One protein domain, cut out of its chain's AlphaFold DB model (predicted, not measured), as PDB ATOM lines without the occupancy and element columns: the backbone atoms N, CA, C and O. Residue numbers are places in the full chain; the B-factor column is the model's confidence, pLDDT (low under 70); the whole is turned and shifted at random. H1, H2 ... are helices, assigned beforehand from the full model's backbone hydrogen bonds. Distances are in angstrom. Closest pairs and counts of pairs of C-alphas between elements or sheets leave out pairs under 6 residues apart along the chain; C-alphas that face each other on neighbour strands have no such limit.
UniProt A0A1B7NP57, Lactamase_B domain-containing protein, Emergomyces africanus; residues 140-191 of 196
ATOM      1  N   HIS A 140      30.195 -19.763 -20.023       82.44
ATOM      2  CA  HIS A 140      29.204 -19.242 -19.070       82.44
ATOM      3  C   HIS A 140      29.420 -19.745 -17.636       82.44
ATOM      4  O   HIS A 140      28.953 -19.116 -16.690       82.44
ATOM      5  N   ASP A 141      30.152 -20.851 -17.449       85.50
ATOM      6  CA  ASP A 141      30.488 -21.400 -16.130       85.50
ATOM      7  C   ASP A 141      32.007 -21.431 -15.915       85.50
ATOM      8  O   ASP A 141      32.749 -22.160 -16.583       85.50
ATOM      9  N   VAL A 142      32.471 -20.672 -14.917       87.88
ATOM     10  CA  VAL A 142      33.894 -20.563 -14.561       87.88
ATOM     11  C   VAL A 142      34.523 -21.912 -14.194       87.88
ATOM     12  O   VAL A 142      35.734 -22.088 -14.294       87.88
ATOM     13  N   ARG A 143      33.732 -22.895 -13.758       91.31
ATOM     14  CA  ARG A 143      34.236 -24.220 -13.389       91.31
ATOM     15  C   ARG A 143      34.589 -25.043 -14.616       91.31
ATOM     16  O   ARG A 143      35.610 -25.728 -14.578       91.31
ATOM     17  N   VAL A 144      33.786 -24.941 -15.676       89.38
ATOM     18  CA  VAL A 144      34.089 -25.513 -16.998       89.38
ATOM     19  C   VAL A 144      35.299 -24.799 -17.582       89.38
ATOM     20  O   VAL A 144      36.255 -25.446 -18.002       89.38
ATOM     21  N   TYR A 145      35.327 -23.469 -17.489       86.81
ATOM     22  CA  TYR A 145      36.487 -22.677 -17.883       86.81
ATOM     23  C   TYR A 145      37.776 -23.114 -17.174       86.81
ATOM     24  O   TYR A 145      38.783 -23.321 -17.833       86.81
ATOM     25  N   LYS A 146      37.744 -23.352 -15.859       88.25
ATOM     26  CA  LYS A 146      38.905 -23.790 -15.060       88.25
ATOM     27  C   LYS A 146      39.214 -25.289 -15.147       88.25
ATOM     28  O   LYS A 146      40.160 -25.742 -14.513       88.25
ATOM     29  N   GLY A 147      38.412 -26.075 -15.868       88.81
ATOM     30  CA  GLY A 147      38.584 -27.532 -15.964       88.81
ATOM     31  C   GLY A 147      38.237 -28.295 -14.682       88.81
ATOM     32  O   GLY A 147      38.634 -29.438 -14.515       88.81
ATOM     33  N   THR A 148      37.496 -27.672 -13.764       93.12
ATOM     34  CA  THR A 148      37.008 -28.322 -12.530       93.12
ATOM     35  C   THR A 148      35.656 -29.018 -12.718       93.12
ATOM     36  O   THR A 148      35.180 -29.709 -11.814       93.12
ATOM     37  N   ARG A 149      35.010 -28.807 -13.871       92.56
ATOM     38  CA  ARG A 149      33.771 -29.454 -14.315       92.56
ATOM     39  C   ARG A 149      33.823 -29.686 -15.823       92.56
ATOM     40  O   ARG A 149      34.466 -28.925 -16.539       92.56
ATOM     41  N   GLU A 150      33.107 -30.707 -16.276       90.50
ATOM     42  CA  GLU A 150      33.013 -31.085 -17.688       90.50
ATOM     43  C   GLU A 150      31.913 -30.323 -18.435       90.50
ATOM     44  O   GLU A 150      30.958 -29.827 -17.831       90.50
ATOM     45  N   LEU A 151      32.032 -30.276 -19.766       89.75
ATOM     46  CA  LEU A 151      30.979 -29.786 -20.656       89.75
ATOM     47  C   LEU A 151      29.705 -30.625 -20.493       89.75
ATOM     48  O   LEU A 151      29.754 -31.859 -20.516       89.75
ATOM     49  N   ALA A 152      28.566 -29.942 -20.362       90.88
ATOM     50  CA  ALA A 152      27.276 -30.588 -20.167       90.88
ATOM     51  C   ALA A 152      26.920 -31.500 -21.350       90.88
ATOM     52  O   ALA A 152      27.063 -31.126 -22.516       90.88
ATOM     53  N   VAL A 153      26.416 -32.686 -21.017       91.88
ATOM     54  CA  VAL A 153      25.767 -33.608 -21.948       91.88
ATOM     55  C   VAL A 153      24.412 -33.994 -21.376       91.88
ATOM     56  O   VAL A 153      24.268 -34.143 -20.161       91.88
ATOM     57  N   TYR A 154      23.415 -34.132 -22.235       91.50
ATOM     58  CA  TYR A 154      22.040 -34.441 -21.850       91.50
ATOM     59  C   TYR A 154      21.414 -35.410 -22.859       91.50
ATOM     60  O   TYR A 154      21.921 -35.510 -23.973       91.50
ATOM     61  N   PRO A 155      20.363 -36.166 -22.495       93.81
ATOM     62  CA  PRO A 155      19.707 -37.085 -23.424       93.81
ATOM     63  C   PRO A 155      19.224 -36.367 -24.685       93.81
ATOM     64  O   PRO A 155      18.631 -35.293 -24.594       93.81
ATOM     65  N   ASP A 156      19.471 -36.962 -25.850       88.00
ATOM     66  CA  ASP A 156      18.978 -36.446 -27.122       88.00
ATOM     67  C   ASP A 156      17.464 -36.706 -27.229       88.00
ATOM     68  O   ASP A 156      17.047 -37.870 -27.262       88.00
ATOM     69  N   PRO A 157      16.621 -35.658 -27.290       85.31
ATOM     70  CA  PRO A 157      15.175 -35.832 -27.409       85.31
ATOM     71  C   PRO A 157      14.761 -36.507 -28.726       85.31
ATOM     72  O   PRO A 157      13.684 -37.093 -28.793       85.31
ATOM     73  N   ASN A 158      15.608 -36.454 -29.756       86.81
ATOM     74  CA  ASN A 158      15.336 -37.026 -31.073       86.81
ATOM     75  C   ASN A 158      15.951 -38.420 -31.257       86.81
ATOM     76  O   ASN A 158      15.628 -39.102 -32.230       86.81
ATOM     77  N   ASN A 159      16.833 -38.851 -30.352       89.12
ATOM     78  CA  ASN A 159      17.542 -40.117 -30.480       89.12
ATOM     79  C   ASN A 159      17.685 -40.823 -29.125       89.12
ATOM     80  O   ASN A 159      18.656 -40.656 -28.386       89.12
ATOM     81  N   VAL A 160      16.686 -41.650 -28.807       90.12
ATOM     82  CA  VAL A 160      16.590 -42.362 -27.527       90.12
ATOM     83  C   VAL A 160      17.856 -43.187 -27.269       90.12
ATOM     84  O   VAL A 160      18.283 -43.983 -28.102       90.12
ATOM     85  N   GLY A 161      18.452 -43.003 -26.090       90.44
ATOM     86  CA  GLY A 161      19.680 -43.690 -25.673       90.44
ATOM     87  C   GLY A 161      20.979 -42.969 -26.048       90.44
ATOM     88  O   GLY A 161      22.039 -43.383 -25.583       90.44
ATOM     89  N   HIS A 162      20.912 -41.881 -26.818       89.69
ATOM     90  CA  HIS A 162      22.072 -41.055 -27.142       89.69
ATOM     91  C   HIS A 162      22.130 -39.819 -26.242       89.69
ATOM     92  O   HIS A 162      21.108 -39.296 -25.798       89.69
ATOM     93  N   LEU A 163      23.349 -39.363 -25.955       89.62
ATOM     94  CA  LEU A 163      23.596 -38.085 -25.298       89.62
ATOM     95  C   LEU A 163      24.001 -37.056 -26.352       89.62
ATOM     96  O   LEU A 163      24.746 -37.373 -27.276       89.62
ATOM     97  N   THR A 164      23.554 -35.822 -26.172       89.75
ATOM     98  CA  THR A 164      23.891 -34.673 -27.006       89.75
ATOM     99  C   THR A 164      24.467 -33.533 -26.160       89.75
ATOM    100  O   THR A 164      24.495 -33.597 -24.927       89.75
ATOM    101  N   CYS A 165      24.981 -32.506 -26.828       87.69
ATOM    102  CA  CYS A 165      25.550 -31.298 -26.241       87.69
ATOM    103  C   CYS A 165      24.980 -30.072 -26.961       87.69
ATOM    104  O   CYS A 165      24.593 -30.156 -28.124       87.69
ATOM    105  N   ALA A 166      24.984 -28.917 -26.295       84.62
ATOM    106  CA  ALA A 166      24.639 -27.650 -26.940       84.62
ATOM    107  C   ALA A 166      25.658 -27.256 -28.029       84.62
ATOM    108  O   ALA A 166      25.321 -26.551 -28.976       84.62
ATOM    109  N   HIS A 167      26.906 -27.719 -27.904       83.69
ATOM    110  CA  HIS A 167      27.947 -27.502 -28.905       83.69
ATOM    111  C   HIS A 167      27.797 -28.505 -30.046       83.69
ATOM    112  O   HIS A 167      27.747 -29.711 -29.801       83.69
ATOM    113  N   ALA A 168      27.818 -28.011 -31.288       81.38
ATOM    114  CA  ALA A 168      27.810 -28.859 -32.480       81.38
ATOM    115  C   ALA A 168      29.018 -29.815 -32.531       81.38
ATOM    116  O   ALA A 168      28.885 -30.947 -32.985       81.38
ATOM    117  N   ASP A 169      30.174 -29.373 -32.024       86.75
ATOM    118  CA  ASP A 169      31.374 -30.187 -31.825       86.75
ATOM    119  C   ASP A 169      31.893 -29.993 -30.392       86.75
ATOM    120  O   ASP A 169      32.486 -28.965 -30.043       86.75
ATOM    121  N   LYS A 170      31.621 -30.981 -29.534       88.50
ATOM    122  CA  LYS A 170      32.012 -30.957 -28.119       88.50
ATOM    123  C   LYS A 170      33.531 -31.031 -27.939       88.50
ATOM    124  O   LYS A 170      34.059 -30.385 -27.034       88.50
ATOM    125  N   GLU A 171      34.223 -31.801 -28.775       89.94
ATOM    126  CA  GLU A 171      35.671 -31.988 -28.661       89.94
ATOM    127  C   GLU A 171      36.399 -30.711 -29.079       89.94
ATOM    128  O   GLU A 171      37.257 -30.220 -28.347       89.94
ATOM    129  N   ALA A 172      35.980 -30.075 -30.177       88.00
ATOM    130  CA  ALA A 172      36.513 -28.773 -30.571       88.00
ATOM    131  C   ALA A 172      36.280 -27.694 -29.496       88.00
ATOM    132  O   ALA A 172      37.166 -26.864 -29.255       88.00
ATOM    133  N   ALA A 173      35.124 -27.716 -28.820       88.00
ATOM    134  CA  ALA A 173      34.842 -26.829 -27.690       88.00
ATOM    135  C   ALA A 173      35.773 -27.107 -26.494       88.00
ATOM    136  O   ALA A 173      36.308 -26.170 -25.897       88.00
ATOM    137  N   HIS A 174      36.027 -28.378 -26.170       90.19
ATOM    138  CA  HIS A 174      36.979 -28.761 -25.127       90.19
ATOM    139  C   HIS A 174      38.403 -28.286 -25.462       90.19
ATOM    140  O   HIS A 174      39.052 -27.633 -24.641       90.19
ATOM    141  N   GLU A 175      38.867 -28.531 -26.688       91.62
ATOM    142  CA  GLU A 175      40.179 -28.091 -27.174       91.62
ATOM    143  C   GLU A 175      40.326 -26.565 -27.158       91.62
ATOM    144  O   GLU A 175      41.394 -26.036 -26.840       91.62
ATOM    145  N   HIS A 176      39.258 -25.827 -27.469       89.31
ATOM    146  CA  HIS A 176      39.245 -24.374 -27.324       89.31
ATOM    147  C   HIS A 176      39.488 -23.948 -25.870       89.31
ATOM    148  O   HIS A 176      40.381 -23.136 -25.625       89.31
ATOM    149  N   LEU A 177      38.776 -24.538 -24.903       90.31
ATOM    150  CA  LEU A 177      38.976 -24.238 -23.479       90.31
ATOM    151  C   LEU A 177      40.410 -24.537 -23.025       90.31
ATOM    152  O   LEU A 177      40.989 -23.752 -22.276       90.31
ATOM    153  N   LEU A 178      41.013 -25.629 -23.508       90.38
ATOM    154  CA  LEU A 178      42.418 -25.942 -23.233       90.38
ATOM    155  C   LEU A 178      43.364 -24.861 -23.769       90.38
ATOM    156  O   LEU A 178      44.274 -24.447 -23.049       90.38
ATOM    157  N   ARG A 179      43.146 -24.369 -24.996       89.50
ATOM    158  CA  ARG A 179      43.949 -23.271 -25.562       89.50
ATOM    159  C   ARG A 179      43.825 -21.993 -24.739       89.50
ATOM    160  O   ARG A 179      44.842 -21.374 -24.443       89.50
ATOM    161  N   VAL A 180      42.611 -21.616 -24.334       87.69
ATOM    162  CA  VAL A 180      42.401 -20.386 -23.554       87.69
ATOM    163  C   VAL A 180      43.051 -20.478 -22.167       87.69
ATOM    164  O   VAL A 180      43.680 -19.515 -21.736       87.69
ATOM    165  N   ARG A 181      42.993 -21.634 -21.491       87.88
ATOM    166  CA  ARG A 181      43.675 -21.836 -20.195       87.88
ATOM    167  C   ARG A 181      45.190 -21.652 -20.288       87.88
ATOM    168  O   ARG A 181      45.778 -21.051 -19.395       87.88
ATOM    169  N   LYS A 182      45.817 -22.155 -21.359       88.06
ATOM    170  CA  LYS A 182      47.264 -21.986 -21.588       88.06
ATOM    171  C   LYS A 182      47.644 -20.513 -21.715       88.06
ATOM    172  O   LYS A 182      48.609 -20.075 -21.094       88.06
ATOM    173  N   LEU A 183      46.835 -19.739 -22.446       84.50
ATOM    174  CA  LEU A 183      47.036 -18.295 -22.586       84.50
ATOM    175  C   LEU A 183      46.940 -17.565 -21.237       84.50
ATOM    176  O   LEU A 183      47.781 -16.718 -20.957       84.50
ATOM    177  N   GLU A 184      45.974 -17.913 -20.379       82.50
ATOM    178  CA  GLU A 184      45.873 -17.334 -19.026       82.50
ATOM    179  C   GLU A 184      47.083 -17.652 -18.139       82.50
ATOM    180  O   GLU A 184      47.475 -16.841 -17.302       82.50
ATOM    181  N   GLN A 185      47.688 -18.824 -18.320       82.50
ATOM    182  CA  GLN A 185      48.855 -19.267 -17.555       82.50
ATOM    183  C   GLN A 185      50.173 -18.660 -18.065       82.50
ATOM    184  O   GLN A 185      51.228 -18.925 -17.493       82.50
ATOM    185  N   GLY A 186      50.123 -17.822 -19.108       75.75
ATOM    186  CA  GLY A 186      51.302 -17.191 -19.702       75.75
ATOM    187  C   GLY A 186      52.128 -18.131 -20.583       75.75
ATOM    188  O   GLY A 186      53.258 -17.797 -20.934       75.75
ATOM    189  N   GLU A 187      51.588 -19.293 -20.956       67.25
ATOM    190  CA  GLU A 187      52.203 -20.165 -21.953       67.25
ATOM    191  C   GLU A 187      51.895 -19.580 -23.340       67.25
ATOM    192  O   GLU A 187      50.761 -19.662 -23.816       67.25
ATOM    193  N   GLU A 188      52.877 -18.931 -23.981       53.69
ATOM    194  CA  GLU A 188      52.696 -18.357 -25.321       53.69
ATOM    195  C   GLU A 188      52.196 -19.435 -26.298       53.69
ATOM    196  O   GLU A 188      52.911 -20.374 -26.654       53.69
ATOM    197  N   GLY A 189      50.948 -19.291 -26.749       49.53
ATOM    198  CA  GLY A 189      50.403 -20.083 -27.840       49.53
ATOM    199  C   GLY A 189      51.244 -19.833 -29.085       49.53
ATOM    200  O   GLY A 189      51.285 -18.709 -29.584       49.53
ATOM    201  N   GLY A 190      51.942 -20.867 -29.558       47.47
ATOM    202  CA  GLY A 190      52.792 -20.786 -30.739       47.47
ATOM    203  C   GLY A 190      52.050 -20.096 -31.879       47.47
ATOM    204  O   GLY A 190      51.007 -20.573 -32.326       47.47
ATOM    205  N   ARG A 191      52.578 -18.952 -32.328       45.75
ATOM    206  CA  ARG A 191      52.139 -18.316 -33.569       45.75
ATOM    207  C   ARG A 191      52.257 -19.378 -34.653       45.75
ATOM    208  O   ARG A 191      53.365 -19.828 -34.945       45.75
TER     209      ARG A 191
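What this domain is: This is residues 140 to 191 of the 196 residues of the protein "Lactamase_B domain-containing protein" of Emergomyces africanus (UniProt A0A1B7NP57). With little regular structure, the model is one straight helix, H2, with a long loop, residues 146 to 169, that runs out past the start of H2 and folds back to it. The short H1 sits beside the middle of H2, near Leu 177. The printed part has 52 residues, of which H1 and then H2 hold 19, with no named strand: the class is all helix. It is loose, with a radius of gyration of the C-alphas of 13.9 A, and elongated, spanning 43 by 23 by 14 A.

Where its parts are: H1 is residues 142 to 145, beginning at C-alpha 142 (33.894, -20.563, -14.561). H2 is residues 170 to 184, 21.5 A long, ending at C-alpha 184 (45.873, -17.334, -19.026).

How they stand to each other: H1 and H2 are close but not clearly touching; their closest C-alphas, of Tyr 145 and Leu 177, are 6.3 A apart. Between them, residues 154 to 155 pair antiparallel with residues 163 to 164. In H2 every O i to N i+4 pair is within hydrogen-bond range; H1 is too short for such a pair.

The domain as a whole: The C-alphas farthest apart, of Val 160 and Gly 186, are 43.6 A apart. The printed part has no cut, and the link from H1 to H2 is long, 24 residues. Residues 187 to 191 have pLDDT under 70.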